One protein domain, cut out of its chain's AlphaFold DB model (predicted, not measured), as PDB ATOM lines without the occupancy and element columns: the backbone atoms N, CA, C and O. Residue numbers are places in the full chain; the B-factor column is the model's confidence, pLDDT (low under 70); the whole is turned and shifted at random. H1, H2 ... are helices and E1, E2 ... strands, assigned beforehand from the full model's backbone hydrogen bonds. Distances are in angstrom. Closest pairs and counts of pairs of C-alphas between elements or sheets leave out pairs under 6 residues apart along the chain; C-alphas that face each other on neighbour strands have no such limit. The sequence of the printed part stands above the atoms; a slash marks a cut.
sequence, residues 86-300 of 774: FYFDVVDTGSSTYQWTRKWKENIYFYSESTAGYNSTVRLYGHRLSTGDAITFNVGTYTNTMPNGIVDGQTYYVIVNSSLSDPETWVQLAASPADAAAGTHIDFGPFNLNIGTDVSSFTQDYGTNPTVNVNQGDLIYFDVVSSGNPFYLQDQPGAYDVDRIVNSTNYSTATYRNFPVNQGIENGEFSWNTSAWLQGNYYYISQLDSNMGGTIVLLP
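What this domain is: This is residues 86 to 300 of the 774 residues of an uncharacterized protein of Euryarchaeota archaeon (UniProt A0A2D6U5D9). Two lobes share one long, curled sheet of ten strands. In one lobe, the end of this sheet with E1, E10 and E12 forms a sandwich, partly face to face with a second sheet of E9, E14, E13 and E11; in the other, E3 to E7 make a curved wall with the short helix H1 over E6, and E2 and E8 bridge the lobes. The 215 printed residues include fourteen named strands and one named helix, in the order E1 to E7, H1, E8 to E14; the class is mostly strand, with under half of the residues in named elements. Both sheets are mixed, ordered E3 E4 E7 E6 E5 E8 E2 E1 E10 E12 and E9 E14 E13 E11. The whole is compact, with a radius of gyration of the C-alphas of 18.9 A, and spans 56 by 37 by 31 A, only just elongated.

Where its parts are: E1, residues 86 to 92, begins at C-alpha 86 (-46.730, -2.532, -8.999) and is 19.4 A long. Then come E2, 98 to 104, 19.3 A; E3, 109 to 111; E4, 121 to 123; E5, 134 to 138; E6, 155 to 160, 16.2 A; E7, 170 to 174; and helix H1, 177 to 182, 8.6 A. E8, 201 to 208, is the longest strand by residues, 20.5 A. E9, 212 to 215; E10, 219 to 225, 19.4 A; E11, 231 to 234; E12, 267 to 273, 19.5 A; and E13, 280 to 286, 20.3 A, follow. E14, 293 to 299, 19.2 A, ends at C-alpha 299 (-35.141, 0.533, -16.180).

How they stand to each other: In the strongly twisted larger sheet, E1 and E10 are parallel, with N 88 and O 221 2.8 A apart. E2 and E8 are antiparallel, with N 102 and O 204 at 2.8 A. E5 E6 E7 form a meander, each strand the antiparallel neighbour of the one before; N 159 of E6 and O 172 of E7 are 2.8 A apart. With E4, the antiparallel neighbour of E7, they make a Greek key; N 122 and O 171 are 2.7 A apart. H1 is on this sheet, at a height of 8.3 A; the closest C-alphas of E6 and H1, Ile 159 and Ala 180, are 5.5 A apart. Every O i to N i+4 pair in H1 is within hydrogen-bond range. The two sheets form a sandwich, face to face, with facing parts 10.2 A centre to centre. In the second sheet, E13 and E14 are a hairpin, with N 296 and O 282 at 2.8 A.

The domain as a whole: The C-alphas farthest apart, Pro 190 and Asp 243, are 56.9 A apart. The printed part has no cut. The links E5 to E6, H1 to E8 and E11 to E12 are long. Mean pLDDT of the printed part is 89.4; residues 251 to 256 are under 70.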
ATOM      1  N   PHE A  86     -47.343  -2.817 -10.291       92.19
ATOM      2  CA  PHE A  86     -46.730  -2.532  -8.999       92.19
ATOM      3  C   PHE A  86     -47.708  -1.742  -8.148       92.19
ATOM      4  O   PHE A  86     -48.225  -0.728  -8.600       92.19
ATOM      5  N   TYR A  87     -47.920  -2.176  -6.911       94.81
ATOM      6  CA  TYR A  87     -48.773  -1.479  -5.957       94.81
ATOM      7  C   TYR A  87     -47.930  -1.022  -4.777       94.81
ATOM      8  O   TYR A  87     -47.198  -1.826  -4.195       94.81
ATOM      9  N   PHE A  88     -48.038   0.250  -4.426       96.12
ATOM     10  CA  PHE A  88     -47.357   0.849  -3.289       96.12
ATOM     11  C   PHE A  88     -48.361   1.586  -2.418       96.12
ATOM     12  O   PHE A  88     -49.130   2.389  -2.931       96.12
ATOM     13  N   ASP A  89     -48.308   1.369  -1.110       95.56
ATOM     14  CA  ASP A  89     -48.838   2.338  -0.157       95.56
ATOM     15  C   ASP A  89     -47.799   3.422   0.059       95.56
ATOM     16  O   ASP A  89     -46.637   3.113   0.339       95.56
ATOM     17  N   VAL A  90     -48.230   4.676  -0.030       95.94
ATOM     18  CA  VAL A  90     -47.393   5.847   0.220       95.94
ATOM     19  C   VAL A  90     -48.028   6.656   1.338       95.94
ATOM     20  O   VAL A  90     -49.041   7.325   1.136       95.94
ATOM     21  N   VAL A  91     -47.442   6.589   2.532       95.62
ATOM     22  CA  VAL A  91     -48.016   7.180   3.745       95.62
ATOM     23  C   VAL A  91     -47.140   8.318   4.251       95.62
ATOM     24  O   VAL A  91     -45.935   8.144   4.439       95.62
ATOM     25  N   ASP A  92     -47.737   9.477   4.514       92.06
ATOM     26  CA  ASP A  92     -47.083  10.525   5.295       92.06
ATOM     27  C   ASP A  92     -47.030  10.109   6.766       92.06
ATOM     28  O   ASP A  92     -48.044   9.855   7.417       92.06
ATOM     29  N   THR A  93     -45.816  10.033   7.290       84.69
ATOM     30  CA  THR A  93     -45.542   9.635   8.676       84.69
ATOM     31  C   THR A  93     -45.530  10.821   9.645       84.69
ATOM     32  O   THR A  93     -45.356  10.627  10.848       84.69
ATOM     33  N   GLY A  94     -45.719  12.049   9.149       80.19
ATOM     34  CA  GLY A  94     -45.632  13.291   9.918       80.19
ATOM     35  C   GLY A  94     -44.194  13.730  10.222       80.19
ATOM     36  O   GLY A  94     -43.994  14.689  10.969       80.19
ATOM     37  N   SER A  95     -43.192  13.039   9.669       76.06
ATOM     38  CA  SER A  95     -41.758  13.304   9.854       76.06
ATOM     39  C   SER A  95     -41.074  13.881   8.613       76.06
ATOM     40  O   SER A  95     -39.873  13.684   8.441       76.06
ATOM     41  N   SER A  96     -41.818  14.576   7.745       87.62
ATOM     42  CA  SER A  96     -41.294  15.117   6.479       87.62
ATOM     43  C   SER A  96     -40.730  14.038   5.542       87.62
ATOM     44  O   SER A  96     -39.783  14.276   4.794       87.62
ATOM     45  N   THR A  97     -41.313  12.834   5.570       92.12
ATOM     46  CA  THR A  97     -40.916  11.693   4.728       92.12
ATOM     47  C   THR A  97     -42.117  10.846   4.311       92.12
ATOM     48  O   THR A  97     -43.016  10.603   5.120       92.12
ATOM     49  N   TYR A  98     -42.088  10.310   3.091       94.00
ATOM     50  CA  TYR A  98     -43.023   9.281   2.642       94.00
ATOM     51  C   TYR A  98     -42.551   7.894   3.076       94.00
ATOM     52  O   TYR A  98     -41.466   7.473   2.683       94.00
ATOM     53  N   GLN A  99     -43.368   7.152   3.819       95.44
ATOM     54  CA  GLN A  99     -43.158   5.722   4.046       95.44
ATOM     55  C   GLN A  99     -43.770   4.926   2.899       95.44
ATOM     56  O   GLN A  99     -44.934   5.131   2.558       95.44
ATOM     57  N   TRP A 100     -42.998   4.003   2.332       96.06
ATOM     58  CA  TRP A 100     -43.437   3.170   1.221       96.06
ATOM     59  C   TRP A 100     -43.569   1.717   1.648       96.06
ATOM     60  O   TRP A 100     -42.645   1.129   2.205       96.06
ATOM     61  N   THR A 101     -44.706   1.107   1.330       95.81
ATOM     62  CA  THR A 101     -44.902  -0.340   1.460       95.81
ATOM     63  C   THR A 101     -45.338  -0.902   0.122       95.81
ATOM     64  O   THR A 101     -46.386  -0.536  -0.401       95.81
ATOM     65  N   ARG A 102     -44.557  -1.815  -0.449       94.81
ATOM     66  CA  ARG A 102     -44.964  -2.525  -1.662       94.81
ATOM     67  C   ARG A 102     -46.007  -3.581  -1.327       94.81
ATOM     68  O   ARG A 102     -45.874  -4.272  -0.322       94.81
ATOM     69  N   LYS A 103     -46.996  -3.748  -2.203       93.62
ATOM     70  CA  LYS A 103     -48.090  -4.715  -2.106       93.62
ATOM     71  C   LYS A 103     -48.113  -5.663  -3.303       93.62
ATOM     72  O   LYS A 103     -48.092  -5.236  -4.455       93.62
ATOM     73  N   TRP A 104     -48.270  -6.953  -3.026       93.56
ATOM     74  CA  TRP A 104     -48.720  -7.951  -3.996       93.56
ATOM     75  C   TRP A 104     -50.141  -8.349  -3.635       93.56
ATOM     76  O   TRP A 104     -50.340  -9.066  -2.657       93.56
ATOM     77  N   LYS A 105     -51.117  -7.849  -4.396       89.25
ATOM     78  CA  LYS A 105     -52.554  -8.068  -4.154       89.25
ATOM     79  C   LYS A 105     -53.287  -8.709  -5.334       89.25
ATOM     80  O   LYS A 105     -54.486  -8.950  -5.255       89.25
ATOM     81  N   GLU A 106     -52.581  -9.012  -6.422       85.38
ATOM     82  CA  GLU A 106     -53.156  -9.639  -7.614       85.38
ATOM     83  C   GLU A 106     -53.004 -11.157  -7.583       85.38
ATOM     84  O   GLU A 106     -51.885 -11.668  -7.616       85.38
ATOM     85  N   ASN A 107     -54.139 -11.865  -7.581       83.94
ATOM     86  CA  ASN A 107     -54.233 -13.316  -7.750       83.94
ATOM     87  C   ASN A 107     -53.126 -14.105  -7.022       83.94
ATOM     88  O   ASN A 107     -52.306 -14.775  -7.655       83.94
ATOM     89  N   ILE A 108     -53.103 -14.030  -5.690       89.06
ATOM     90  CA  ILE A 108     -52.157 -14.800  -4.876       89.06
ATOM     91  C   ILE A 108     -52.538 -16.282  -4.959       89.06
ATOM     92  O   ILE A 108     -53.622 -16.677  -4.513       89.06
ATOM     93  N   TYR A 109     -51.636 -17.099  -5.508       90.88
ATOM     94  CA  TYR A 109     -51.792 -18.552  -5.557       90.88
ATOM     95  C   TYR A 109     -50.811 -19.240  -4.620       90.88
ATOM     96  O   TYR A 109     -49.620 -18.968  -4.688       90.88
ATOM     97  N   PHE A 110     -51.297 -20.190  -3.831       90.69
ATOM     98  CA  PHE A 110     -50.489 -21.138  -3.071       90.69
ATOM     99  C   PHE A 110     -50.581 -22.504  -3.746       90.69
ATOM    100  O   PHE A 110     -51.693 -22.975  -4.009       90.69
ATOM    101  N   TYR A 111     -49.441 -23.141  -4.011       89.88
ATOM    102  CA  TYR A 111     -49.381 -24.491  -4.565       89.88
ATOM    103  C   TYR A 111     -48.848 -25.497  -3.555       89.88
ATOM    104  O   TYR A 111     -47.827 -25.287  -2.908       89.88
ATOM    105  N   SER A 112     -49.546 -26.623  -3.478       83.19
ATOM    106  CA  SER A 112     -49.217 -27.781  -2.655       83.19
ATOM    107  C   SER A 112     -47.969 -28.522  -3.119       83.19
ATOM    108  O   SER A 112     -47.565 -28.439  -4.284       83.19
ATOM    109  N   GLU A 113     -47.460 -29.388  -2.243       72.75
ATOM    110  CA  GLU A 113     -46.344 -30.289  -2.550       72.75
ATOM    111  C   GLU A 113     -46.621 -31.288  -3.676       72.75
ATOM    112  O   GLU A 113     -45.705 -31.788  -4.328       72.75
ATOM    113  N   SER A 114     -47.901 -31.569  -3.929       71.62
ATOM    114  CA  SER A 114     -48.329 -32.510  -4.964       71.62
ATOM    115  C   SER A 114     -48.256 -31.938  -6.385       71.62
ATOM    116  O   SER A 114     -48.358 -32.690  -7.358       71.62
ATOM    117  N   THR A 115     -48.056 -30.623  -6.530       77.56
ATOM    118  CA  THR A 115     -47.931 -29.977  -7.839       77.56
ATOM    119  C   THR A 115     -46.497 -30.106  -8.342       77.56
ATOM    120  O   THR A 115     -45.592 -29.413  -7.875       77.56
ATOM    121  N   ALA A 116     -46.284 -30.989  -9.320       75.31
ATOM    122  CA  ALA A 116     -44.972 -31.208  -9.921       75.31
ATOM    123  C   ALA A 116     -44.365 -29.885 -10.426       75.31
ATOM    124  O   ALA A 116     -44.955 -29.195 -11.256       75.31
ATOM    125  N   GLY A 117     -43.185 -29.542  -9.905       75.25
ATOM    126  CA  GLY A 117     -42.457 -28.320 -10.249       75.25
ATOM    127  C   GLY A 117     -42.824 -27.070  -9.444       75.25
ATOM    128  O   GLY A 117     -42.087 -26.108  -9.545       75.25
ATOM    129  N   TYR A 118     -43.876 -27.070  -8.617       81.38
ATOM    130  CA  TYR A 118     -44.330 -25.883  -7.860       81.38
ATOM    131  C   TYR A 118     -44.545 -26.169  -6.366       81.38
ATOM    132  O   TYR A 118     -45.374 -25.530  -5.716       81.38
ATOM    133  N   ASN A 119     -43.807 -27.139  -5.822       84.38
ATOM    134  CA  ASN A 119     -43.957 -27.592  -4.441       84.38
ATOM    135  C   ASN A 119     -43.801 -26.422  -3.446       84.38
ATOM    136  O   ASN A 119     -42.739 -25.799  -3.381       84.38
ATOM    137  N   SER A 120     -44.868 -26.151  -2.684       90.06
ATOM    138  CA  SER A 120     -44.910 -25.142  -1.619       90.06
ATOM    139  C   SER A 120     -44.477 -23.753  -2.090       90.06
ATOM    140  O   SER A 120     -43.741 -23.030  -1.416       90.06
ATOM    141  N   THR A 121     -44.921 -23.386  -3.294       92.75
ATOM    142  CA  THR A 121     -44.656 -22.071  -3.889       92.75
ATOM    143  C   THR A 121     -45.864 -21.148  -3.783       92.75
ATOM    144  O   THR A 121     -47.020 -21.582  -3.779       92.75
ATOM    145  N   VAL A 122     -45.581 -19.852  -3.712       93.12
ATOM    146  CA  VAL A 122     -46.539 -18.757  -3.766       93.12
ATOM    147  C   VAL A 122     -46.295 -17.957  -5.033       93.12
ATOM    148  O   VAL A 122     -45.153 -17.619  -5.354       93.12
ATOM    149  N   ARG A 123     -47.373 -17.634  -5.747       91.38
ATOM    150  CA  ARG A 123     -47.322 -16.742  -6.900       91.38
ATOM    151  C   ARG A 123     -47.351 -15.291  -6.451       91.38
ATOM    152  O   ARG A 123     -48.364 -14.842  -5.920       91.38
ATOM    153  N   LEU A 124     -46.279 -14.565  -6.735       90.69
ATOM    154  CA  LEU A 124     -46.154 -13.124  -6.558       90.69
ATOM    155  C   LEU A 124     -45.658 -12.537  -7.882       90.69
ATOM    156  O   LEU A 124     -44.472 -12.612  -8.193       90.69
ATOM    157  N   TYR A 125     -46.565 -11.988  -8.690       85.19
ATOM    158  CA  TYR A 125     -46.206 -11.460 -10.007       85.19
ATOM    159  C   TYR A 125     -45.138 -10.367  -9.913       85.19
ATOM    160  O   TYR A 125     -45.277  -9.403  -9.157       85.19
ATOM    161  N   GLY A 126     -44.068 -10.530 -10.699       79.44
ATOM    162  CA  GLY A 126     -43.001  -9.546 -10.826       79.44
ATOM    163  C   GLY A 126     -42.311  -9.212  -9.505       79.44
ATOM    164  O   GLY A 126     -41.986  -8.046  -9.276       79.44
ATOM    165  N   HIS A 127     -42.122 -10.186  -8.609       86.88
ATOM    166  CA  HIS A 127     -41.779  -9.901  -7.216       86.88
ATOM    167  C   HIS A 127     -40.453  -9.171  -7.028       86.88
ATOM    168  O   HIS A 127     -40.375  -8.335  -6.136       86.88
ATOM    169  N   ARG A 128     -39.418  -9.425  -7.837       84.31
ATOM    170  CA  ARG A 128     -38.061  -8.840  -7.675       84.31
ATOM    171  C   ARG A 128     -37.417  -9.035  -6.291       84.31
ATOM    172  O   ARG A 128     -36.371  -8.465  -6.013       84.31
ATOM    173  N   LEU A 129     -38.050  -9.835  -5.441       90.50
ATOM    174  CA  LEU A 129     -37.520 -10.288  -4.163       90.50
ATOM    175  C   LEU A 129     -36.287 -11.167  -4.383       90.50
ATOM    176  O   LEU A 129     -36.229 -11.911  -5.361       90.50
ATOM    177  N   SER A 130     -35.354 -11.105  -3.442       93.31
ATOM    178  CA  SER A 130     -34.208 -12.001  -3.303       93.31
ATOM    179  C   SER A 130     -34.441 -13.014  -2.182       93.31
ATOM    180  O   SER A 130     -35.251 -12.799  -1.278       93.31
ATOM    181  N   THR A 131     -33.716 -14.138  -2.212       94.69
ATOM    182  CA  THR A 131     -33.741 -15.091  -1.093       94.69
ATOM    183  C   THR A 131     -33.284 -14.395   0.190       94.69
ATOM    184  O   THR A 131     -32.188 -13.840   0.234       94.69
ATOM    185  N   GLY A 132     -34.114 -14.452   1.231       95.12
ATOM    186  CA  GLY A 132     -33.906 -13.782   2.513       95.12
ATOM    187  C   GLY A 132     -34.703 -12.489   2.695       95.12
ATOM    188  O   GLY A 132     -34.751 -11.994   3.819       95.12
ATOM    189  N   ASP A 133     -35.360 -11.962   1.657       95.88
ATOM    190  CA  ASP A 133     -36.197 -10.767   1.800       95.88
ATOM    191  C   ASP A 133     -37.397 -11.039   2.708       95.88
ATOM    192  O   ASP A 133     -38.066 -12.067   2.586       95.88
ATOM    193  N   ALA A 134     -37.677 -10.101   3.613       96.69
ATOM    194  CA  ALA A 134     -38.811 -10.181   4.520       96.69
ATOM    195  C   ALA A 134     -40.091  -9.669   3.846       96.69
ATOM    196  O   ALA A 134     -40.119  -8.557   3.315       96.69
ATOM    197  N   ILE A 135     -41.165 -10.455   3.923       97.06
ATOM    198  CA  ILE A 135     -42.508 -10.063   3.487       97.06
ATOM    199  C   ILE A 135     -43.544 -10.418   4.551       97.06
ATOM    200  O   ILE A 135     -43.446 -11.455   5.201       97.06
ATOM    201  N   THR A 136     -44.567  -9.590   4.713       96.69
ATOM    202  CA  THR A 136     -45.662  -9.824   5.664       96.69
ATOM    203  C   THR A 136     -46.930 -10.193   4.914       96.69
ATOM    204  O   THR A 136     -47.337  -9.481   3.993       96.69
ATOM    205  N   PHE A 137     -47.554 -11.307   5.298       96.06
ATOM    206  CA  PHE A 137     -48.846 -11.711   4.748       96.06
ATOM    207  C   PHE A 137     -49.986 -11.035   5.509       96.06
ATOM    208  O   PHE A 137     -50.039 -11.113   6.732       96.06
ATOM    209  N   ASN A 138     -50.921 -10.429   4.785       94.44
ATOM    210  CA  ASN A 138     -52.138  -9.841   5.328       94.44
ATOM    211  C   ASN A 138     -53.344 -10.527   4.681       94.44
ATOM    212  O   ASN A 138     -53.559 -10.401   3.472       94.44
ATOM    213  N   VAL A 139     -54.153 -11.224   5.477       91.12
ATOM    214  CA  VAL A 139     -55.323 -11.988   5.013       91.12
ATOM    215  C   VAL A 139     -56.426 -11.079   4.466       91.12
ATOM    216  O   VAL A 139     -57.223 -11.503   3.631       91.12
ATOM    217  N   GLY A 140     -56.445  -9.810   4.878       90.38
ATOM    218  CA  GLY A 140     -57.391  -8.812   4.391       90.38
ATOM    219  C   GLY A 140     -58.839  -9.215   4.672       90.38
ATOM    220  O   GLY A 140     -59.226  -9.410   5.822       90.38
ATOM    221  N   THR A 141     -59.650  -9.326   3.620       89.94
ATOM    222  CA  THR A 141     -61.071  -9.712   3.721       89.94
ATOM    223  C   THR A 141     -61.312 -11.199   3.456       89.94
ATOM    224  O   THR A 141     -62.459 -11.652   3.474       89.94
ATOM    225  N   TYR A 142     -60.252 -11.979   3.220       89.44
ATOM    226  CA  TYR A 142     -60.367 -13.410   2.962       89.44
ATOM    227  C   TYR A 142     -60.781 -14.153   4.238       89.44
ATOM    228  O   TYR A 142     -60.154 -14.011   5.284       89.44
ATOM    229  N   THR A 143     -61.847 -14.954   4.166       88.06
ATOM    230  CA  THR A 143     -62.432 -15.622   5.346       88.06
ATOM    231  C   THR A 143     -62.304 -17.145   5.340       88.06
ATOM    232  O   THR A 143     -62.661 -17.777   6.334       88.06
ATOM    233  N   ASN A 144     -61.802 -17.758   4.259       87.44
ATOM    234  CA  ASN A 144     -61.614 -19.211   4.235       87.44
ATOM    235  C   ASN A 144     -60.315 -19.622   4.945       87.44
ATOM    236  O   ASN A 144     -59.450 -18.805   5.254       87.44
ATOM    237  N   THR A 145     -60.171 -20.928   5.172       88.69
ATOM    238  CA  THR A 145     -58.983 -21.530   5.780       88.69
ATOM    239  C   THR A 145     -57.724 -21.258   4.953       88.69
ATOM    240  O   THR A 145     -57.700 -21.537   3.754       88.69
ATOM    241  N   MET A 146     -56.674 -20.758   5.606       90.69
ATOM    242  CA  MET A 146     -55.354 -20.547   5.003       90.69
ATOM    243  C   MET A 146     -54.552 -21.861   4.902       90.69
ATOM    244  O   MET A 146     -54.814 -22.789   5.675       90.69
ATOM    245  N   PRO A 147     -53.569 -21.957   3.981       89.25
ATOM    246  CA  PRO A 147     -52.629 -23.072   3.938       89.25
ATOM    247  C   PRO A 147     -51.876 -23.229   5.263       89.25
ATOM    248  O   PRO A 147     -51.716 -22.270   6.026       89.25
ATOM    249  N   ASN A 148     -51.386 -24.441   5.528       89.88
ATOM    250  CA  ASN A 148     -50.641 -24.720   6.749       89.88
ATOM    251  C   ASN A 148     -49.423 -23.788   6.884       89.88
ATOM    252  O   ASN A 148     -48.719 -23.528   5.911       89.88
ATOM    253  N   GLY A 149     -49.193 -23.274   8.092       89.69
ATOM    254  CA  GLY A 149     -48.076 -22.370   8.382       89.69
ATOM    255  C   GLY A 149     -48.256 -20.920   7.919       89.69
ATOM    256  O   GLY A 149     -47.376 -20.112   8.207       89.69
ATOM    257  N   ILE A 150     -49.375 -20.565   7.271       93.81
ATOM    258  CA  ILE A 150     -49.673 -19.186   6.862       93.81
ATOM    259  C   ILE A 150     -50.673 -18.532   7.823       93.81
ATOM    260  O   ILE A 150     -51.849 -18.887   7.888       93.81
ATOM    261  N   VAL A 151     -50.179 -17.545   8.562       94.50
ATOM    262  CA  VAL A 151     -50.877 -16.731   9.562       94.50
ATOM    263  C   VAL A 151     -50.912 -15.262   9.122       94.50
ATOM    264  O   VAL A 151     -49.939 -14.757   8.559       94.50
ATOM    265  N   ASP A 152     -52.035 -14.592   9.386       95.12
ATOM    266  CA  ASP A 152     -52.229 -13.154   9.164       95.12
ATOM    267  C   ASP A 152     -51.278 -12.297  10.015       95.12
ATOM    268  O   ASP A 152     -51.032 -12.601  11.184       95.12
ATOM    269  N   GLY A 153     -50.732 -11.234   9.426       93.50
ATOM    270  CA  GLY A 153     -49.783 -10.308  10.051       93.50
ATOM    271  C   GLY A 153     -48.382 -10.881  10.295       93.50
ATOM    272  O   GLY A 153     -47.516 -10.176  10.811       93.50
ATOM    273  N   GLN A 154     -48.132 -12.143   9.943       96.19
ATOM    274  CA  GLN A 154     -46.841 -12.793  10.152       96.19
ATOM    275  C   GLN A 154     -45.849 -12.421   9.042       96.19
ATOM    276  O   GLN A 154     -46.188 -12.410   7.855       96.19
ATOM    277  N   THR A 155     -44.602 -12.169   9.441       96.88
ATOM    278  CA  THR A 155     -43.470 -11.990   8.526       96.88
ATOM    279  C   THR A 155     -42.857 -13.338   8.158       96.88
ATOM    280  O   THR A 155     -42.595 -14.173   9.029       96.88
ATOM    281  N   TYR A 156     -42.594 -13.509   6.868       97.69
ATOM    282  CA  TYR A 156     -41.921 -14.640   6.242       97.69
ATOM    283  C   TYR A 156     -40.698 -14.154   5.477       97.69
ATOM    284  O   TYR A 156     -40.582 -12.971   5.160       97.69
ATOM    285  N   TYR A 157     -39.814 -15.086   5.143       97.56
ATOM    286  CA  TYR A 157     -38.601 -14.813   4.387       97.56
ATOM    287  C   TYR A 157     -38.642 -15.556   3.059       97.56
ATOM    288  O   TYR A 157     -38.983 -16.737   3.004       97.56
ATOM    289  N   VAL A 158     -38.338 -14.852   1.981       97.19
ATOM    290  CA  VAL A 158     -38.460 -15.362   0.616       97.19
ATOM    291  C   VAL A 158     -37.361 -16.379   0.324       97.19
ATOM    292  O   VAL A 158     -36.212 -16.192   0.711       97.19
ATOM    293  N   ILE A 159     -37.692 -17.429  -0.420       95.81
ATOM    294  CA  ILE A 159     -36.730 -18.280  -1.121       95.81
ATOM    295  C   ILE A 159     -37.059 -18.188  -2.610       95.81
ATOM    296  O   ILE A 159     -38.123 -18.629  -3.050       95.81
ATOM    297  N   VAL A 160     -36.150 -17.609  -3.390       92.69
ATOM    298  CA  VAL A 160     -36.271 -17.545  -4.849       92.69
ATOM    299  C   VAL A 160     -35.759 -18.853  -5.429       92.69
ATOM    300  O   VAL A 160     -34.587 -19.198  -5.270       92.69
ATOM    301  N   ASN A 161     -36.634 -19.587  -6.112       84.19
ATOM    302  CA  ASN A 161     -36.256 -20.842  -6.741       84.19
ATOM    303  C   ASN A 161     -35.850 -20.614  -8.205       84.19
ATOM    304  O   ASN A 161     -36.684 -20.608  -9.112       84.19
ATOM    305  N   SER A 162     -34.543 -20.484  -8.438       79.44
ATOM    306  CA  SER A 162     -33.971 -20.273  -9.772       79.44
ATOM    307  C   SER A 162     -34.133 -21.463 -10.726       79.44
ATOM    308  O   SER A 162     -33.791 -21.338 -11.898       79.44
ATOM    309  N   SER A 163     -34.612 -22.627 -10.259       78.69
ATOM    310  CA  SER A 163     -34.874 -23.785 -11.124       78.69
ATOM    311  C   SER A 163     -36.262 -23.765 -11.768       78.69
ATOM    312  O   SER A 163     -36.571 -24.660 -12.556       78.69
ATOM    313  N   LEU A 164     -37.126 -22.811 -11.408       79.44
ATOM    314  CA  LEU A 164     -38.442 -22.652 -12.026       79.44
ATOM    315  C   LEU A 164     -38.314 -22.004 -13.405       79.44
ATOM    316  O   LEU A 164     -37.397 -21.230 -13.661       79.44
ATOM    317  N   SER A 165     -39.267 -22.289 -14.295       72.88
ATOM    318  CA  SER A 165     -39.308 -21.682 -15.634       72.88
ATOM    319  C   SER A 165     -39.609 -20.178 -15.617       72.88
ATOM    320  O   SER A 165     -39.467 -19.529 -16.645       72.88
ATOM    321  N   ASP A 166     -40.057 -19.648 -14.475       75.75
ATOM    322  CA  ASP A 166     -40.382 -18.237 -14.261       75.75
ATOM    323  C   ASP A 166     -40.018 -17.822 -12.817       75.75
ATOM    324  O   ASP A 166     -40.888 -17.703 -11.950       75.75
ATOM    325  N   PRO A 167     -38.720 -17.674 -12.507       77.69
ATOM    326  CA  PRO A 167     -38.250 -17.419 -11.146       77.69
ATOM    327  C   PRO A 167     -38.616 -16.022 -10.614       77.69
ATOM    328  O   PRO A 167     -38.313 -15.737  -9.463       77.69
ATOM    329  N   GLU A 168     -39.245 -15.159 -11.421       79.12
ATOM    330  CA  GLU A 168     -39.677 -13.809 -11.023       79.12
ATOM    331  C   GLU A 168     -41.161 -13.719 -10.638       79.12
ATOM    332  O   GLU A 168     -41.650 -12.653 -10.243       79.12
ATOM    333  N   THR A 169     -41.881 -14.831 -10.763       85.75
ATOM    334  CA  THR A 169     -43.307 -14.936 -10.443       85.75
ATOM    335  C   THR A 169     -43.563 -15.851  -9.247       85.75
ATOM    336  O   THR A 169     -44.637 -15.783  -8.646       85.75
ATOM    337  N   TRP A 170     -42.611 -16.707  -8.880       90.19
ATOM    338  CA  TRP A 170     -42.818 -17.774  -7.903       90.19
ATOM    339  C   TRP A 170     -41.742 -17.770  -6.829       90.19
ATOM    340  O   TRP A 170     -40.549 -17.856  -7.118       90.19
ATOM    341  N   VAL A 171     -42.183 -17.769  -5.575       94.31
ATOM    342  CA  VAL A 171     -41.311 -17.848  -4.402       94.31
ATOM    343  C   VAL A 171     -41.739 -18.984  -3.490       94.31
ATOM    344  O   VAL A 171     -42.893 -19.399  -3.517       94.31
ATOM    345  N   GLN A 172     -40.842 -19.469  -2.642       94.94
ATOM    346  CA  GLN A 172     -41.220 -20.230  -1.451       94.94
ATOM    347  C   GLN A 172     -41.071 -19.336  -0.216       94.94
ATOM    348  O   GLN A 172     -40.386 -18.312  -0.258       94.94
ATOM    349  N   LEU A 173     -41.734 -19.708   0.877       95.88
ATOM    350  CA  LEU A 173     -41.718 -18.947   2.125       95.88
ATOM    351  C   LEU A 173     -40.987 -19.728   3.210       95.88
ATOM    352  O   LEU A 173     -41.203 -20.925   3.357       95.88
ATOM    353  N   ALA A 174     -40.167 -19.041   3.991       97.00
ATOM    354  CA  ALA A 174     -39.462 -19.570   5.148       97.00
ATOM    355  C   ALA A 174     -39.902 -18.842   6.425       97.00
ATOM    356  O   ALA A 174     -40.244 -17.658   6.398       97.00
ATOM    357  N   ALA A 175     -39.874 -19.544   7.559       96.56
ATOM    358  CA  ALA A 175     -40.284 -18.984   8.849       96.56
ATOM    359  C   ALA A 175     -39.234 -18.032   9.455       96.56
ATOM    360  O   ALA A 175     -39.565 -17.197  10.296       96.56
ATOM    361  N   SER A 176     -37.969 -18.148   9.038       97.12
ATOM    362  CA  SER A 176     -36.861 -17.327   9.529       97.12
ATOM    363  C   SER A 176     -35.838 -17.013   8.422       97.12
ATOM    364  O   SER A 176     -35.789 -17.728   7.416       97.12
ATOM    365  N   PRO A 177     -34.969 -15.995   8.597       96.88
ATOM    366  CA  PRO A 177     -33.901 -15.715   7.634       96.88
ATOM    367  C   PRO A 177     -32.905 -16.878   7.512       96.88
ATOM    368  O   PRO A 177     -32.360 -17.125   6.438       96.88
ATOM    369  N   ALA A 178     -32.667 -17.603   8.613       97.00
ATOM    370  CA  ALA A 178     -31.777 -18.761   8.636       97.00
ATOM    371  C   ALA A 178     -32.344 -19.920   7.806       97.00
ATOM    372  O   ALA A 178     -31.601 -20.572   7.076       97.00
ATOM    373  N   ASP A 179     -33.661 -20.127   7.873       97.38
ATOM    374  CA  ASP A 179     -34.355 -21.125   7.059       97.38
ATOM    375  C   ASP A 179     -34.321 -20.750   5.573       97.38
ATOM    376  O   ASP A 179     -34.007 -21.601   4.743       97.38
ATOM    377  N   ALA A 180     -34.534 -19.470   5.235       96.19
ATOM    378  CA  ALA A 180     -34.419 -18.989   3.858       96.19
ATOM    379  C   ALA A 180     -33.011 -19.217   3.281       96.19
ATOM    380  O   ALA A 180     -32.869 -19.745   2.180       96.19
ATOM    381  N   ALA A 181     -31.966 -18.892   4.050       95.06
ATOM    382  CA  ALA A 181     -30.576 -19.126   3.656       95.06
ATOM    383  C   ALA A 181     -30.236 -20.623   3.512       95.06
ATOM    384  O   ALA A 181     -29.390 -20.987   2.695       95.06
ATOM    385  N   ALA A 182     -30.894 -21.491   4.288       95.12
ATOM    386  CA  ALA A 182     -30.746 -22.942   4.210       95.12
ATOM    387  C   ALA A 182     -31.623 -23.602   3.125       95.12
ATOM    388  O   ALA A 182     -31.473 -24.797   2.875       95.12
ATOM    389  N   GLY A 183     -32.533 -22.854   2.486       93.62
ATOM    390  CA  GLY A 183     -33.523 -23.395   1.547       93.62
ATOM    391  C   GLY A 183     -34.649 -24.199   2.214       93.62
ATOM    392  O   GLY A 183     -35.354 -24.953   1.541       93.62
ATOM    393  N   THR A 184     -34.828 -24.057   3.530       95.25
ATOM    394  CA  THR A 184     -35.889 -24.714   4.302       95.25
ATOM    395  C   THR A 184     -37.178 -23.899   4.181       95.25
ATOM    396  O   THR A 184     -37.325 -22.854   4.812       95.25
ATOM    397  N   HIS A 185     -38.122 -24.365   3.366       94.25
ATOM    398  CA  HIS A 185     -39.412 -23.704   3.170       94.25
ATOM    399  C   HIS A 185     -40.509 -24.283   4.075       94.25
ATOM    400  O   HIS A 185     -40.388 -25.378   4.624       94.25
ATOM    401  N   ILE A 186     -41.593 -23.529   4.219       94.06
ATOM    402  CA  ILE A 186     -42.830 -23.939   4.881       94.06
ATOM    403  C   ILE A 186     -43.609 -24.852   3.934       94.06
ATOM    404  O   ILE A 186     -43.903 -24.464   2.808       94.06
ATOM    405  N   ASP A 187     -43.977 -26.036   4.418       91.31
ATOM    406  CA  ASP A 187     -44.854 -26.970   3.714       91.31
ATOM    407  C   ASP A 187     -46.331 -26.549   3.859       91.31
ATOM    408  O   ASP A 187     -46.893 -26.523   4.962       91.31
ATOM    409  N   PHE A 188     -46.970 -26.232   2.729       90.44
ATOM    410  CA  PHE A 188     -48.384 -25.833   2.669       90.44
ATOM    411  C   PHE A 188     -49.366 -27.014   2.782       90.44
ATOM    412  O   PHE A 188     -50.576 -26.800   2.914       90.44
ATOM    413  N   GLY A 189     -48.876 -28.254   2.750       86.31
ATOM    414  CA  GLY A 189     -49.649 -29.489   2.701       86.31
ATOM    415  C   GLY A 189     -50.299 -29.734   1.331       86.31
ATOM    416  O   GLY A 189     -49.934 -29.105   0.335       86.31
ATOM    417  N   PRO A 190     -51.309 -30.625   1.234       82.62
ATOM    418  CA  PRO A 190     -52.014 -30.944  -0.015       82.62
ATOM    419  C   PRO A 190     -53.035 -29.853  -0.404       82.62
ATOM    420  O   PRO A 190     -54.177 -30.143  -0.760       82.62
ATOM    421  N   PHE A 191     -52.653 -28.585  -0.278       75.62
ATOM    422  CA  PHE A 191     -53.531 -27.431  -0.413       75.62
ATOM    423  C   PHE A 191     -53.128 -26.550  -1.605       75.62
ATOM    424  O   PHE A 191     -52.041 -25.981  -1.625       75.62
ATOM    425  N   ASN A 192     -54.002 -26.440  -2.611       85.00
ATOM    426  CA  ASN A 192     -53.879 -25.452  -3.686       85.00
ATOM    427  C   ASN A 192     -54.946 -24.381  -3.460       85.00
ATOM    428  O   ASN A 192     -56.132 -24.714  -3.386       85.00
ATOM    429  N   LEU A 193     -54.549 -23.113  -3.375       87.75
ATOM    430  CA  LEU A 193     -55.472 -22.013  -3.115       87.75
ATOM    431  C   LEU A 193     -55.213 -20.834  -4.042       87.75
ATOM    432  O   LEU A 193     -54.080 -20.403  -4.191       87.75
ATOM    433  N   ASN A 194     -56.288 -20.286  -4.604       88.44
ATOM    434  CA  ASN A 194     -56.308 -18.983  -5.251       88.44
ATOM    435  C   ASN A 194     -57.147 -18.026  -4.401       88.44
ATOM    436  O   ASN A 194     -58.328 -18.291  -4.170       88.44
ATOM    437  N   ILE A 195     -56.546 -16.932  -3.946       82.19
ATOM    438  CA  ILE A 195     -57.213 -15.941  -3.096       82.19
ATOM    439  C   ILE A 195     -57.929 -14.849  -3.919       82.19
ATOM    440  O   ILE A 195     -58.792 -14.153  -3.392       82.19
ATOM    441  N   GLY A 196     -57.684 -14.763  -5.232       79.81
ATOM    442  CA  GLY A 196     -58.222 -13.699  -6.086       79.81
ATOM    443  C   GLY A 196     -57.537 -12.346  -5.850       79.81
ATOM    444  O   GLY A 196     -56.637 -12.229  -5.018       79.81
ATOM    445  N   THR A 197     -57.923 -11.331  -6.623       81.94
ATOM    446  CA  THR A 197     -57.352  -9.973  -6.551       81.94
ATOM    447  C   THR A 197     -58.022  -9.128  -5.462       81.94
ATOM    448  O   THR A 197     -59.230  -9.230  -5.271       81.94
ATOM    449  N   ASP A 198     -57.241  -8.297  -4.766       81.06
ATOM    450  CA  ASP A 198     -57.670  -7.343  -3.724       81.06
ATOM    451  C   ASP A 198     -58.306  -7.958  -2.463       81.06
ATOM    452  O   ASP A 198     -58.902  -7.252  -1.648       81.06
ATOM    453  N   VAL A 199     -58.164  -9.271  -2.253       84.94
ATOM    454  CA  VAL A 199     -58.745  -9.951  -1.080       84.94
ATOM    455  C   VAL A 199     -57.738 -10.095   0.067       84.94
ATOM    456  O   VAL A 199     -58.081  -9.839   1.221       84.94
ATOM    457  N   SER A 200     -56.492 -10.442  -0.259       87.81
ATOM    458  CA  SER A 200     -55.341 -10.515   0.652       87.81
ATOM    459  C   SER A 200     -54.120  -9.890  -0.019       87.81
ATOM    460  O   SER A 200     -54.121  -9.660  -1.229       87.81
ATOM    461  N   SER A 201     -53.061  -9.630   0.745       92.12
ATOM    462  CA  SER A 201     -51.815  -9.105   0.189       92.12
ATOM    463  C   SER A 201     -50.579  -9.667   0.874       92.12
ATOM    464  O   SER A 201     -50.588  -9.932   2.073       92.12
ATOM    465  N   PHE A 202     -49.491  -9.794   0.122       95.50
ATOM    466  CA  PHE A 202     -48.158  -9.742   0.715       95.50
ATOM    467  C   PHE A 202     -47.659  -8.305   0.678       95.50
ATOM    468  O   PHE A 202     -47.944  -7.572  -0.269       95.50
ATOM    469  N   THR A 203     -46.911  -7.911   1.700       95.75
ATOM    470  CA  THR A 203     -46.345  -6.567   1.827       95.75
ATOM    471  C   THR A 203     -44.851  -6.626   2.099       95.75
ATOM    472  O   THR A 203     -44.395  -7.524   2.801       95.75
ATOM    473  N   GLN A 204     -44.097  -5.678   1.552       95.75
ATOM    474  CA  GLN A 204     -42.684  -5.464   1.864       95.75
ATOM    475  C   GLN A 204     -42.488  -3.996   2.223       95.75
ATOM    476  O   GLN A 204     -42.902  -3.115   1.469       95.75
ATOM    477  N   ASP A 205     -41.853  -3.743   3.362       94.06
ATOM    478  CA  ASP A 205     -41.487  -2.392   3.764       94.06
ATOM    479  C   ASP A 205     -40.273  -1.918   2.951       94.06
ATOM    480  O   ASP A 205     -39.230  -2.573   2.947       94.06
ATOM    481  N   TYR A 206     -40.424  -0.803   2.237       92.81
ATOM    482  CA  TYR A 206     -39.356  -0.171   1.457       92.81
ATOM    483  C   TYR A 206     -38.687   0.979   2.226       92.81
ATOM    484  O   TYR A 206     -37.694   1.533   1.756       92.81
ATOM    485  N   GLY A 207     -39.188   1.325   3.415       93.75
ATOM    486  CA  GLY A 207     -38.658   2.410   4.229       93.75
ATOM    487  C   GLY A 207     -39.161   3.794   3.811       93.75
ATOM    488  O   GLY A 207     -40.160   3.951   3.103       93.75
ATOM    489  N   THR A 208     -38.448   4.816   4.282       94.25
ATOM    490  CA  THR A 208     -38.745   6.227   4.016       94.25
ATOM    491  C   THR A 208     -38.052   6.713   2.751       94.25
ATOM    492  O   THR A 208     -36.838   6.543   2.625       94.25
ATOM    493  N   ASN A 209     -38.790   7.384   1.868       93.69
ATOM    494  CA  ASN A 209     -38.295   7.975   0.625       93.69
ATOM    495  C   ASN A 209     -37.376   7.028  -0.190       93.69
ATOM    496  O   ASN A 209     -36.262   7.412  -0.564       93.69
ATOM    497  N   PRO A 210     -37.794   5.774  -0.464       95.44
ATOM    498  CA  PRO A 210     -36.953   4.821  -1.178       95.44
ATOM    499  C   PRO A 210     -36.646   5.238  -2.619       95.44
ATOM    500  O   PRO A 210     -37.398   5.964  -3.273       95.44
ATOM    501  N   THR A 211     -35.571   4.664  -3.159       95.56
ATOM    502  CA  THR A 211     -35.420   4.535  -4.611       95.56
ATOM    503  C   THR A 211     -36.153   3.284  -5.080       95.56
ATOM    504  O   THR A 211     -35.930   2.200  -4.542       95.56
ATOM    505  N   VAL A 212     -37.020   3.420  -6.082       93.38
ATOM    506  CA  VAL A 212     -37.826   2.317  -6.612       93.38
ATOM    507  C   VAL A 212     -37.460   2.047  -8.061       93.38
ATOM    508  O   VAL A 212     -37.549   2.929  -8.906       93.38
ATOM    509  N   ASN A 213     -37.092   0.804  -8.355       91.38
ATOM    510  CA  ASN A 213     -36.761   0.371  -9.705       91.38
ATOM    511  C   ASN A 213     -37.974  -0.297 -10.357       91.38
ATOM    512  O   ASN A 213     -38.443  -1.339  -9.888       91.38
ATOM    513  N   VAL A 214     -38.417   0.251 -11.480       90.19
ATOM    514  CA  VAL A 214     -39.515  -0.255 -12.318       90.19
ATOM    515  C   VAL A 214     -39.034  -0.351 -13.754       90.19
ATOM    516  O   VAL A 214     -38.050   0.282 -14.109       90.19
ATOM    517  N   ASN A 215     -39.685  -1.150 -14.580       86.50
ATOM    518  CA  ASN A 215     -39.315  -1.328 -15.973       86.50
ATOM    519  C   ASN A 215     -40.210  -0.512 -16.897       86.50
ATOM    520  O   ASN A 215     -41.386  -0.293 -16.623       86.50
ATOM    521  N   GLN A 216     -39.663  -0.107 -18.041       83.94
ATOM    522  CA  GLN A 216     -40.455   0.479 -19.113       83.94
ATOM    523  C   GLN A 216     -41.633  -0.437 -19.481       83.94
ATOM    524  O   GLN A 216     -41.465  -1.637 -19.707       83.94
ATOM    525  N   GLY A 217     -42.832   0.141 -19.533       82.44
ATOM    526  CA  GLY A 217     -44.081  -0.569 -19.808       82.44
ATOM    527  C   GLY A 217     -44.772  -1.180 -18.587       82.44
ATOM    528  O   GLY A 217     -45.874  -1.697 -18.744       82.44
ATOM    529  N   ASP A 218     -44.192  -1.077 -17.390       88.38
ATOM    530  CA  ASP A 218     -44.893  -1.398 -16.147       88.38
ATOM    531  C   ASP A 218     -45.977  -0.366 -15.821       88.38
ATOM    532  O   ASP A 218     -45.901   0.810 -16.204       88.38
ATOM    533  N   LEU A 219     -46.971  -0.806 -15.056       91.69
ATOM    534  CA  LEU A 219     -48.023   0.025 -14.501       91.69
ATOM    535  C   LEU A 219     -47.844   0.127 -12.990       91.69
ATOM    536  O   LEU A 219     -47.799  -0.878 -12.285       91.69
ATOM    537  N   ILE A 220     -47.734   1.350 -12.493       94.44
ATOM    538  CA  ILE A 220     -47.498   1.620 -11.080       94.44
ATOM    539  C   ILE A 220     -48.746   2.249 -10.487       94.44
ATOM    540  O   ILE A 220     -49.321   3.164 -11.071       94.44
ATOM    541  N   TYR A 221     -49.124   1.777  -9.312       95.38
ATOM    542  CA  TYR A 221     -50.220   2.267  -8.504       95.38
ATOM    543  C   TYR A 221     -49.675   2.699  -7.150       95.38
ATOM    544  O   TYR A 221     -48.908   1.974  -6.513       95.38
ATOM    545  N   PHE A 222     -50.092   3.877  -6.720       96.06
ATOM    546  CA  PHE A 222     -49.736   4.487  -5.457       96.06
ATOM    547  C   PHE A 222     -51.032   4.755  -4.698       96.06
ATOM    548  O   PHE A 222     -51.803   5.645  -5.054       96.06
ATOM    549  N   ASP A 223     -51.268   3.970  -3.660       95.44
ATOM    550  CA  ASP A 223     -52.312   4.184  -2.671       95.44
ATOM    551  C   ASP A 223     -51.781   5.233  -1.674       95.44
ATOM    552  O   ASP A 223     -51.074   4.923  -0.712       95.44
ATOM    553  N   VAL A 224     -52.043   6.511  -1.965       95.69
ATOM    554  CA  VAL A 224     -51.502   7.663  -1.231       95.69
ATOM    555  C   VAL A 224     -52.377   7.979  -0.022       95.69
ATOM    556  O   VAL A 224     -53.592   8.128  -0.153       95.69
ATOM    557  N   VAL A 225     -51.751   8.143   1.145       95.06
ATOM    558  CA  VAL A 225     -52.360   8.644   2.386       95.06
ATOM    559  C   VAL A 225     -51.413   9.675   3.006       95.06
ATOM    560  O   VAL A 225     -50.551   9.359   3.822       95.06
ATOM    561  N   SER A 226     -51.549  10.925   2.581       90.25
ATOM    562  CA  SER A 226     -50.594  12.008   2.809       90.25
ATOM    563  C   SER A 226     -51.290  13.357   3.026       90.25
ATOM    564  O   SER A 226     -51.302  14.233   2.161       90.25
ATOM    565  N   SER A 227     -51.931  13.510   4.187       88.00
ATOM    566  CA  SER A 227     -52.712  14.711   4.510       88.00
ATOM    567  C   SER A 227     -51.828  15.959   4.578       88.00
ATOM    568  O   SER A 227     -50.900  16.016   5.378       88.00
ATOM    569  N   GLY A 228     -52.150  16.980   3.780       87.50
ATOM    570  CA  GLY A 228     -51.377  18.222   3.698       87.50
ATOM    571  C   GLY A 228     -50.070  18.120   2.907       87.50
ATOM    572  O   GLY A 228     -49.297  19.072   2.924       87.50
ATOM    573  N   ASN A 229     -49.812  16.998   2.227       91.88
ATOM    574  CA  ASN A 229     -48.601  16.765   1.437       91.88
ATOM    575  C   ASN A 229     -48.950  16.100   0.088       91.88
ATOM    576  O   ASN A 229     -48.824  14.877  -0.047       91.88
ATOM    577  N   PRO A 230     -49.412  16.878  -0.911       93.81
ATOM    578  CA  PRO A 230     -49.824  16.365  -2.219       93.81
ATOM    579  C   PRO A 230     -48.705  15.624  -2.960       93.81
ATOM    580  O   PRO A 230     -47.622  16.178  -3.130       93.81
ATOM    581  N   PHE A 231     -48.981  14.415  -3.456       94.56
ATOM    582  CA  PHE A 231     -47.992  13.567  -4.135       94.56
ATOM    583  C   PHE A 231     -47.933  13.830  -5.651       94.56
ATOM    584  O   PHE A 231     -48.935  13.679  -6.356       94.56
ATOM    585  N   TYR A 232     -46.757  14.182  -6.172       95.56
ATOM    586  CA  TYR A 232     -46.515  14.462  -7.594       95.56
ATOM    587  C   TYR A 232     -45.361  13.639  -8.158       95.56
ATOM    588  O   TYR A 232     -44.459  13.258  -7.416       95.56
ATOM    589  N   LEU A 233     -45.359  13.435  -9.480       95.44
ATOM    590  CA  LEU A 233     -44.177  12.998 -10.219       95.44
ATOM    591  C   LEU A 233     -43.596  14.164 -11.024       95.44
ATOM    592  O   LEU A 233     -44.332  14.870 -11.715       95.44
ATOM    593  N   GLN A 234     -42.276  14.322 -10.996       93.69
ATOM    594  CA  GLN A 234     -41.537  15.257 -11.844       93.69
ATOM    595  C   GLN A 234     -40.322  14.589 -12.496       93.69
ATOM    596  O   GLN A 234     -39.872  13.515 -12.093       93.69
ATOM    597  N   ASP A 235     -39.808  15.212 -13.546       91.88
ATOM    598  CA  ASP A 235     -38.763  14.656 -14.409       91.88
ATOM    599  C   ASP A 235     -37.331  15.101 -14.061       91.88
ATOM    600  O   ASP A 235     -36.368  14.698 -14.712       91.88
ATOM    601  N   GLN A 236     -37.184  15.941 -13.037       92.19
ATOM    602  CA  GLN A 236     -35.904  16.435 -12.546       92.19
ATOM    603  C   GLN A 236     -35.832  16.376 -11.021       92.19
ATOM    604  O   GLN A 236     -36.861  16.463 -10.352       92.19
ATOM    605  N   PRO A 237     -34.629  16.219 -10.445       92.00
ATOM    606  CA  PRO A 237     -34.472  16.213  -8.999       92.00
ATOM    607  C   PRO A 237     -34.747  17.603  -8.418       92.00
ATOM    608  O   PRO A 237     -34.562  18.614  -9.091       92.00
ATOM    609  N   GLY A 238     -35.091  17.653  -7.133       90.75
ATOM    610  CA  GLY A 238     -35.212  18.900  -6.381       90.75
ATOM    611  C   GLY A 238     -36.584  19.085  -5.748       90.75
ATOM    612  O   GLY A 238     -37.338  18.129  -5.577       90.75
ATOM    613  N   ALA A 239     -36.870  20.329  -5.364       92.69
ATOM    614  CA  ALA A 239     -38.174  20.716  -4.845       92.69
ATOM    615  C   ALA A 239     -39.240  20.676  -5.950       92.69
ATOM    616  O   ALA A 239     -38.918  20.631  -7.139       92.69
ATOM    617  N   TYR A 240     -40.503  20.733  -5.529       95.12
ATOM    618  CA  TYR A 240     -41.639  20.861  -6.431       95.12
ATOM    619  C   TYR A 240     -41.487  22.029  -7.400       95.12
ATOM    620  O   TYR A 240     -41.333  23.179  -6.984       95.12
ATOM    621  N   ASP A 241     -41.609  21.711  -8.685       93.44
ATOM    622  CA  ASP A 241     -41.686  22.677  -9.769       93.44
ATOM    623  C   ASP A 241     -42.843  22.311 -10.706       93.44
ATOM    624  O   ASP A 241     -42.881  21.231 -11.304       93.44
ATOM    625  N   VAL A 242     -43.801  23.230 -10.829       91.69
ATOM    626  CA  VAL A 242     -45.005  23.050 -11.645       91.69
ATOM    627  C   VAL A 242     -44.673  22.820 -13.119       91.69
ATOM    628  O   VAL A 242     -45.384  22.054 -13.772       91.69
ATOM    629  N   ASP A 243     -43.569  23.383 -13.614       90.88
ATOM    630  CA  ASP A 243     -43.130  23.266 -15.009       90.88
ATOM    631  C   ASP A 243     -42.396  21.938 -15.281       90.88
ATOM    632  O   ASP A 243     -42.129  21.582 -16.430       90.88
ATOM    633  N   ARG A 244     -42.096  21.163 -14.228       91.12
ATOM    634  CA  ARG A 244     -41.380  19.873 -14.296       91.12
ATOM    635  C   ARG A 244     -42.269  18.663 -14.020       91.12
ATOM    636  O   ARG A 244     -41.827  17.523 -14.174       91.12
ATOM    637  N   ILE A 245     -43.529  18.882 -13.632       93.00
ATOM    638  CA  ILE A 245     -44.491  17.801 -13.383       93.00
ATOM    639  C   ILE A 245     -44.684  16.968 -14.650       93.00
ATOM    640  O   ILE A 245     -44.860  17.493 -15.750       93.00
ATOM    641  N   VAL A 246     -44.725  15.653 -14.478       91.19
ATOM    642  CA  VAL A 246     -44.936  14.674 -15.543       91.19
ATOM    643  C   VAL A 246     -46.397  14.724 -16.016       91.19
ATOM    644  O   VAL A 246     -47.220  13.927 -15.586       91.19
ATOM    645  N   ASN A 247     -46.778  15.674 -16.875       87.44
ATOM    646  CA  ASN A 247     -48.161  15.858 -17.351       87.44
ATOM    647  C   ASN A 247     -48.230  16.256 -18.840       87.44
ATOM    648  O   ASN A 247     -47.209  16.521 -19.469       87.44
ATOM    649  N   SER A 248     -49.445  16.323 -19.398       80.88
ATOM    650  CA  SER A 248     -49.689  16.621 -20.819       80.88
ATOM    651  C   SER A 248     -49.396  18.060 -21.259       80.88
ATOM    652  O   SER A 248     -49.490  18.354 -22.448       80.88
ATOM    653  N   THR A 249     -49.125  18.968 -20.322       78.94
ATOM    654  CA  THR A 249     -48.819  20.377 -20.600       78.94
ATOM    655  C   THR A 249     -47.312  20.591 -20.689       78.94
ATOM    656  O   THR A 249     -46.840  21.188 -21.650       78.94
ATOM    657  N   ASN A 250     -46.559  20.046 -19.730       72.88
ATOM    658  CA  ASN A 250     -45.097  20.157 -19.667       72.88
ATOM    659  C   ASN A 250     -44.410  19.236 -20.680       72.88
ATOM    660  O   ASN A 250     -43.328  19.523 -21.185       72.88
ATOM    661  N   TYR A 251     -45.074  18.135 -21.016       69.88
ATOM    662  CA  TYR A 251     -44.696  17.253 -22.099       69.88
ATOM    663  C   TYR A 251     -45.789  17.315 -23.152       69.88
ATOM    664  O   TYR A 251     -46.885  16.802 -22.927       69.88
ATOM    665  N   SER A 252     -45.487  17.911 -24.309       56.19
ATOM    666  CA  SER A 252     -46.372  17.869 -25.478       56.19
ATOM    667  C   SER A 252     -46.927  16.454 -25.644       56.19
ATOM    668  O   SER A 252     -46.148  15.496 -25.592       56.19
ATOM    669  N   THR A 253     -48.243  16.303 -25.813       54.56
ATOM    670  CA  THR A 253     -48.888  14.991 -25.932       54.56
ATOM    671  C   THR A 253     -48.276  14.200 -27.083       54.56
ATOM    672  O   THR A 253     -48.650  14.369 -28.243       54.56
ATOM    673  N   ALA A 254     -47.329  13.322 -26.770       58.41
ATOM    674  CA  ALA A 254     -46.876  12.314 -27.701       58.41
ATOM    675  C   ALA A 254     -47.988  11.266 -27.783       58.41
ATOM    676  O   ALA A 254     -48.445  10.781 -26.749       58.41
ATOM    677  N   THR A 255     -48.430  10.912 -28.991       59.12
ATOM    678  CA  THR A 255     -49.609  10.063 -29.272       59.12
ATOM    679  C   THR A 255     -49.584   8.681 -28.597       59.12
ATOM    680  O   THR A 255     -50.553   7.934 -28.661       59.12
ATOM    681  N   TYR A 256     -48.463   8.327 -27.978       68.19
ATOM    682  CA  TYR A 256     -48.153   7.034 -27.388       68.19
ATOM    683  C   TYR A 256     -47.905   7.083 -25.868       68.19
ATOM    684  O   TYR A 256     -47.793   6.020 -25.266       68.19
ATOM    685  N   ARG A 257     -47.824   8.266 -25.231       76.00
ATOM    686  CA  ARG A 257     -47.590   8.386 -23.777       76.00
ATOM    687  C   ARG A 257     -48.892   8.367 -22.986       76.00
ATOM    688  O   ARG A 257     -49.784   9.176 -23.223       76.00
ATOM    689  N   ASN A 258     -48.938   7.504 -21.976       84.88
ATOM    690  CA  ASN A 258     -49.977   7.521 -20.954       84.88
ATOM    691  C   ASN A 258     -49.476   8.341 -19.761       84.88
ATOM    692  O   ASN A 258     -48.578   7.911 -19.033       84.88
ATOM    693  N   PHE A 259     -50.024   9.545 -19.592       88.81
ATOM    694  CA  PHE A 259     -49.661  10.416 -18.476       88.81
ATOM    695  C   PHE A 259     -50.162   9.867 -17.138       88.81
ATOM    696  O   PHE A 259     -51.204   9.207 -17.111       88.81
ATOM    697  N   PRO A 260     -49.442  10.140 -16.034       91.50
ATOM    698  CA  PRO A 260     -49.909   9.775 -14.712       91.50
ATOM    699  C   PRO A 260     -51.294  10.364 -14.405       91.50
ATOM    700  O   PRO A 260     -51.564  11.536 -14.686       91.50
ATOM    701  N   VAL A 261     -52.165   9.551 -13.813       91.19
ATOM    702  CA  VAL A 261     -53.568   9.874 -13.523       91.19
ATOM    703  C   VAL A 261     -53.720  10.171 -12.035       91.19
ATOM    704  O   VAL A 261     -53.249   9.389 -11.218       91.19
ATOM    705  N   ASN A 262     -54.419  11.263 -11.698       91.94
ATOM    706  CA  ASN A 262     -54.646  11.758 -10.328       91.94
ATOM    707  C   ASN A 262     -53.383  12.276  -9.607       91.94
ATOM    708  O   ASN A 262     -53.188  12.002  -8.429       91.94
ATOM    709  N   GLN A 263     -52.505  13.018 -10.289       91.62
ATOM    710  CA  GLN A 263     -51.382  13.689  -9.611       91.62
ATOM    711  C   GLN A 263     -51.861  14.777  -8.646       91.62
ATOM    712  O   GLN A 263     -52.861  15.446  -8.910       91.62
ATOM    713  N   GLY A 264     -51.112  14.993  -7.567       91.44
ATOM    714  CA  GLY A 264     -51.418  15.999  -6.553       91.44
ATOM    715  C   GLY A 264     -52.492  15.578  -5.559       91.44
ATOM    716  O   GLY A 264     -53.076  16.431  -4.895       91.44
ATOM    717  N   ILE A 265     -52.790  14.281  -5.462       93.06
ATOM    718  CA  ILE A 265     -53.694  13.772  -4.433       93.06
ATOM    719  C   ILE A 265     -52.991  13.683  -3.078       93.06
ATOM    720  O   ILE A 265     -51.799  13.393  -2.983       93.06
ATOM    721  N   GLU A 266     -53.773  13.894  -2.027       92.44
ATOM    722  CA  GLU A 266     -53.375  13.645  -0.638       92.44
ATOM    723  C   GLU A 266     -53.973  12.341  -0.098       92.44
ATOM    724  O   GLU A 266     -53.494  11.802   0.889       92.44
ATOM    725  N   ASN A 267     -55.045  11.834  -0.710       94.12
ATOM    726  CA  ASN A 267     -55.692  10.597  -0.295       94.12
ATOM    727  C   ASN A 267     -56.361   9.910  -1.492       94.12
ATOM    728  O   ASN A 267     -57.214  10.520  -2.141       94.12
ATOM    729  N   GLY A 268     -56.014   8.650  -1.754       93.56
ATOM    730  CA  GLY A 268     -56.591   7.835  -2.828       93.56
ATOM    731  C   GLY A 268     -55.543   7.209  -3.748       93.56
ATOM    732  O   GLY A 268     -54.356   7.213  -3.444       93.56
ATOM    733  N   GLU A 269     -55.996   6.671  -4.880       94.62
ATOM    734  CA  GLU A 269     -55.125   5.992  -5.845       94.62
ATOM    735  C   GLU A 269     -54.623   6.959  -6.931       94.62
ATOM    736  O   GLU A 269     -55.397   7.616  -7.643       94.62
ATOM    737  N   PHE A 270     -53.304   7.001  -7.064       93.44
ATOM    738  CA  PHE A 270     -52.547   7.631  -8.135       93.44
ATOM    739  C   PHE A 270     -51.925   6.524  -8.997       93.44
ATOM    740  O   PHE A 270     -51.431   5.539  -8.456       93.44
ATOM    741  N   SER A 271     -51.938   6.640 -10.327       94.62
ATOM    742  CA  SER A 271     -51.326   5.612 -11.186       94.62
ATOM    743  C   SER A 271     -50.490   6.191 -12.311       94.62
ATOM    744  O   SER A 271     -50.767   7.270 -12.837       94.62
ATOM    745  N   TRP A 272     -49.459   5.449 -12.703       93.81
ATOM    746  CA  TRP A 272     -48.569   5.812 -13.788       93.81
ATOM    747  C   TRP A 272     -48.239   4.600 -14.647       93.81
ATOM    748  O   TRP A 272     -47.599   3.644 -14.208       93.81
ATOM    749  N   ASN A 273     -48.673   4.657 -15.903       91.06
ATOM    750  CA  ASN A 273     -48.250   3.707 -16.912       91.06
ATOM    751  C   ASN A 273     -46.932   4.188 -17.526       91.06
ATOM    752  O   ASN A 273     -46.913   5.158 -18.285       91.06
ATOM    753  N   THR A 274     -45.846   3.481 -17.235       89.00
ATOM    754  CA  THR A 274     -44.497   3.806 -17.721       89.00
ATOM    755  C   THR A 274     -44.267   3.391 -19.180       89.00
ATOM    756  O   THR A 274     -43.188   3.581 -19.744       89.00
ATOM    757  N   SER A 275     -45.300   2.851 -19.826       79.94
ATOM    758  CA  SER A 275     -45.371   2.677 -21.273       79.94
ATOM    759  C   SER A 275     -45.028   3.968 -22.007       79.94
ATOM    760  O   SER A 275     -45.620   5.015 -21.748       79.94
ATOM    761  N   ALA A 276     -44.112   3.871 -22.967       77.88
ATOM    762  CA  ALA A 276     -43.678   4.972 -23.815       77.88
ATOM    763  C   ALA A 276     -43.026   6.171 -23.093       77.88
ATOM    764  O   ALA A 276     -42.933   7.271 -23.651       77.88
ATOM    765  N   TRP A 277     -42.527   5.948 -21.879       83.44
ATOM    766  CA  TRP A 277     -41.648   6.872 -21.171       83.44
ATOM    767  C   TRP A 277     -40.181   6.551 -21.462       83.44
ATOM    768  O   TRP A 277     -39.834   5.396 -21.715       83.44
ATOM    769  N   LEU A 278     -39.322   7.573 -21.469       83.00
ATOM    770  CA  LEU A 278     -37.878   7.377 -21.628       83.00
ATOM    771  C   LEU A 278     -37.312   6.748 -20.354       83.00
ATOM    772  O   LEU A 278     -37.680   7.166 -19.258       83.00
ATOM    773  N   GLN A 279     -36.415   5.776 -20.506       86.25
ATOM    774  CA  GLN A 279     -35.652   5.211 -19.389       86.25
ATOM    775  C   GLN A 279     -34.845   6.314 -18.693       86.25
ATOM    776  O   GLN A 279     -34.413   7.268 -19.348       86.25
ATOM    777  N   GLY A 280     -34.656   6.189 -17.381       89.81
ATOM    778  CA  GLY A 280     -33.976   7.192 -16.563       89.81
ATOM    779  C   GLY A 280     -34.645   7.428 -15.212       89.81
ATOM    780  O   GLY A 280     -35.500   6.657 -14.776       89.81
ATOM    781  N   ASN A 281     -34.237   8.503 -14.542       94.38
ATOM    782  CA  ASN A 281     -34.718   8.843 -13.207       94.38
ATOM    783  C   ASN A 281     -35.905   9.799 -13.281       94.38
ATOM    784  O   ASN A 281     -35.810  10.872 -13.872       94.38
ATOM    785  N   TYR A 282     -36.978   9.425 -12.603       95.31
ATOM    786  CA  TYR A 282     -38.119  10.275 -12.292       95.31
ATOM    787  C   TYR A 282     -38.189  10.454 -10.784       95.31
ATOM    788  O   TYR A 282     -37.619   9.668 -10.026       95.31
ATOM    789  N   TYR A 283     -38.881  11.488 -10.333       95.94
ATOM    790  CA  TYR A 283     -38.880  11.865  -8.928       95.94
ATOM    791  C   TYR A 283     -40.305  11.973  -8.438       95.94
ATOM    792  O   TYR A 283     -41.124  12.622  -9.082       95.94
ATOM    793  N   TYR A 284     -40.597  11.335  -7.311       95.62
ATOM    794  CA  TYR A 284     -41.826  11.612  -6.584       95.62
ATOM    795  C   TYR A 284     -41.540  12.615  -5.483       95.62
ATOM    796  O   TYR A 284     -40.480  12.556  -4.859       95.62
ATOM    797  N   ILE A 285     -42.469  13.530  -5.257       95.44
ATOM    798  CA  ILE A 285     -42.254  14.695  -4.401       95.44
ATOM    799  C   ILE A 285     -43.566  15.202  -3.787       95.44
ATOM    800  O   ILE A 285     -44.640  15.020  -4.365       95.44
ATOM    801  N   SER A 286     -43.461  15.890  -2.647       94.94
ATOM    802  CA  SER A 286     -44.522  16.726  -2.083       94.94
ATOM    803  C   SER A 286     -44.419  18.153  -2.615       94.94
ATOM    804  O   SER A 286     -43.328  18.716  -2.711       94.94
ATOM    805  N   GLN A 287     -45.562  18.780  -2.896       93.62
ATOM    806  CA  GLN A 287     -45.604  20.215  -3.202       93.62
ATOM    807  C   GLN A 287     -45.194  21.094  -2.011       93.62
ATOM    808  O   GLN A 287     -44.682  22.197  -2.203       93.62
ATOM    809  N   LEU A 288     -45.459  20.631  -0.788       92.56
ATOM    810  CA  LEU A 288     -45.381  21.455   0.420       92.56
ATOM    811  C   LEU A 288     -44.179  21.127   1.313       92.56
ATOM    812  O   LEU A 288     -43.829  21.942   2.165       92.56
ATOM    813  N   ASP A 289     -43.505  19.996   1.087       92.19
ATOM    814  CA  ASP A 289     -42.326  19.586   1.851       92.19
ATOM    815  C   ASP A 289     -41.215  19.066   0.929       92.19
ATOM    816  O   ASP A 289     -41.318  17.995   0.334       92.19
ATOM    817  N   SER A 290     -40.111  19.810   0.833       90.31
ATOM    818  CA  SER A 290     -38.995  19.456  -0.050       90.31
ATOM    819  C   SER A 290     -38.187  18.239   0.414       90.31
ATOM    820  O   SER A 290     -37.332  17.774  -0.334       90.31
ATOM    821  N   ASN A 291     -38.402  17.746   1.639       90.12
ATOM    822  CA  ASN A 291     -37.779  16.512   2.125       90.12
ATOM    823  C   ASN A 291     -38.644  15.278   1.837       90.12
ATOM    824  O   ASN A 291     -38.151  14.155   1.916       90.12
ATOM    825  N   MET A 292     -39.916  15.463   1.478       92.12
ATOM    826  CA  MET A 292     -40.822  14.380   1.111       92.12
ATOM    827  C   MET A 292     -40.689  14.075  -0.375       92.12
ATOM    828  O   MET A 292     -41.463  14.558  -1.195       92.12
ATOM    829  N   GLY A 293     -39.700  13.262  -0.730       93.06
ATOM    830  CA  GLY A 293     -39.512  12.827  -2.104       93.06
ATOM    831  C   GLY A 293     -38.368  11.843  -2.275       93.06
ATOM    832  O   GLY A 293     -37.540  11.667  -1.386       93.06
ATOM    833  N   GLY A 294     -38.331  11.198  -3.431       94.69
ATOM    834  CA  GLY A 294     -37.315  10.215  -3.786       94.69
ATOM    835  C   GLY A 294     -37.342   9.903  -5.276       94.69
ATOM    836  O   GLY A 294     -37.883  10.669  -6.073       94.69
ATOM    837  N   THR A 295     -36.734   8.785  -5.664       96.94
ATOM    838  CA  THR A 295     -36.482   8.468  -7.075       96.94
ATOM    839  C   THR A 295     -37.216   7.207  -7.509       96.94
ATOM    840  O   THR A 295     -37.189   6.185  -6.829       96.94
ATOM    841  N   ILE A 296     -37.833   7.262  -8.684       96.00
ATOM    842  CA  ILE A 296     -38.282   6.102  -9.445       96.00
ATOM    843  C   ILE A 296     -37.335   5.956 -10.636       96.00
ATOM    844  O   ILE A 296     -37.285   6.820 -11.509       96.00
ATOM    845  N   VAL A 297     -36.570   4.871 -10.663       94.12
ATOM    846  CA  VAL A 297     -35.668   4.544 -11.767       94.12
ATOM    847  C   VAL A 297     -36.436   3.687 -12.759       94.12
ATOM    848  O   VAL A 297     -36.818   2.554 -12.451       94.12
ATOM    849  N   LEU A 298     -36.657   4.231 -13.953       90.62
ATOM    850  CA  LEU A 298     -37.246   3.509 -15.066       90.62
ATOM    851  C   LEU A 298     -36.153   2.768 -15.836       90.62
ATOM    852  O   LEU A 298     -35.399   3.358 -16.611       90.62
ATOM    853  N   LEU A 299     -36.080   1.468 -15.592       87.69
ATOM    854  CA  LEU A 299     -35.141   0.533 -16.180       87.69
ATOM    855  C   LEU A 299     -35.601   0.044 -17.567       87.69
ATOM    856  O   LEU A 299     -36.792   0.113 -17.905       87.69
ATOM    857  N   PRO A 300     -34.672  -0.496 -18.372       81.94
ATOM    858  CA  PRO A 300     -34.974  -1.029 -19.695       81.94
ATOM    859  C   PRO A 300     -35.942  -2.208 -19.636       81.94
ATOM    860  O   PRO A 300     -35.800  -3.095 -18.797       81.94
TER     861      PRO A 300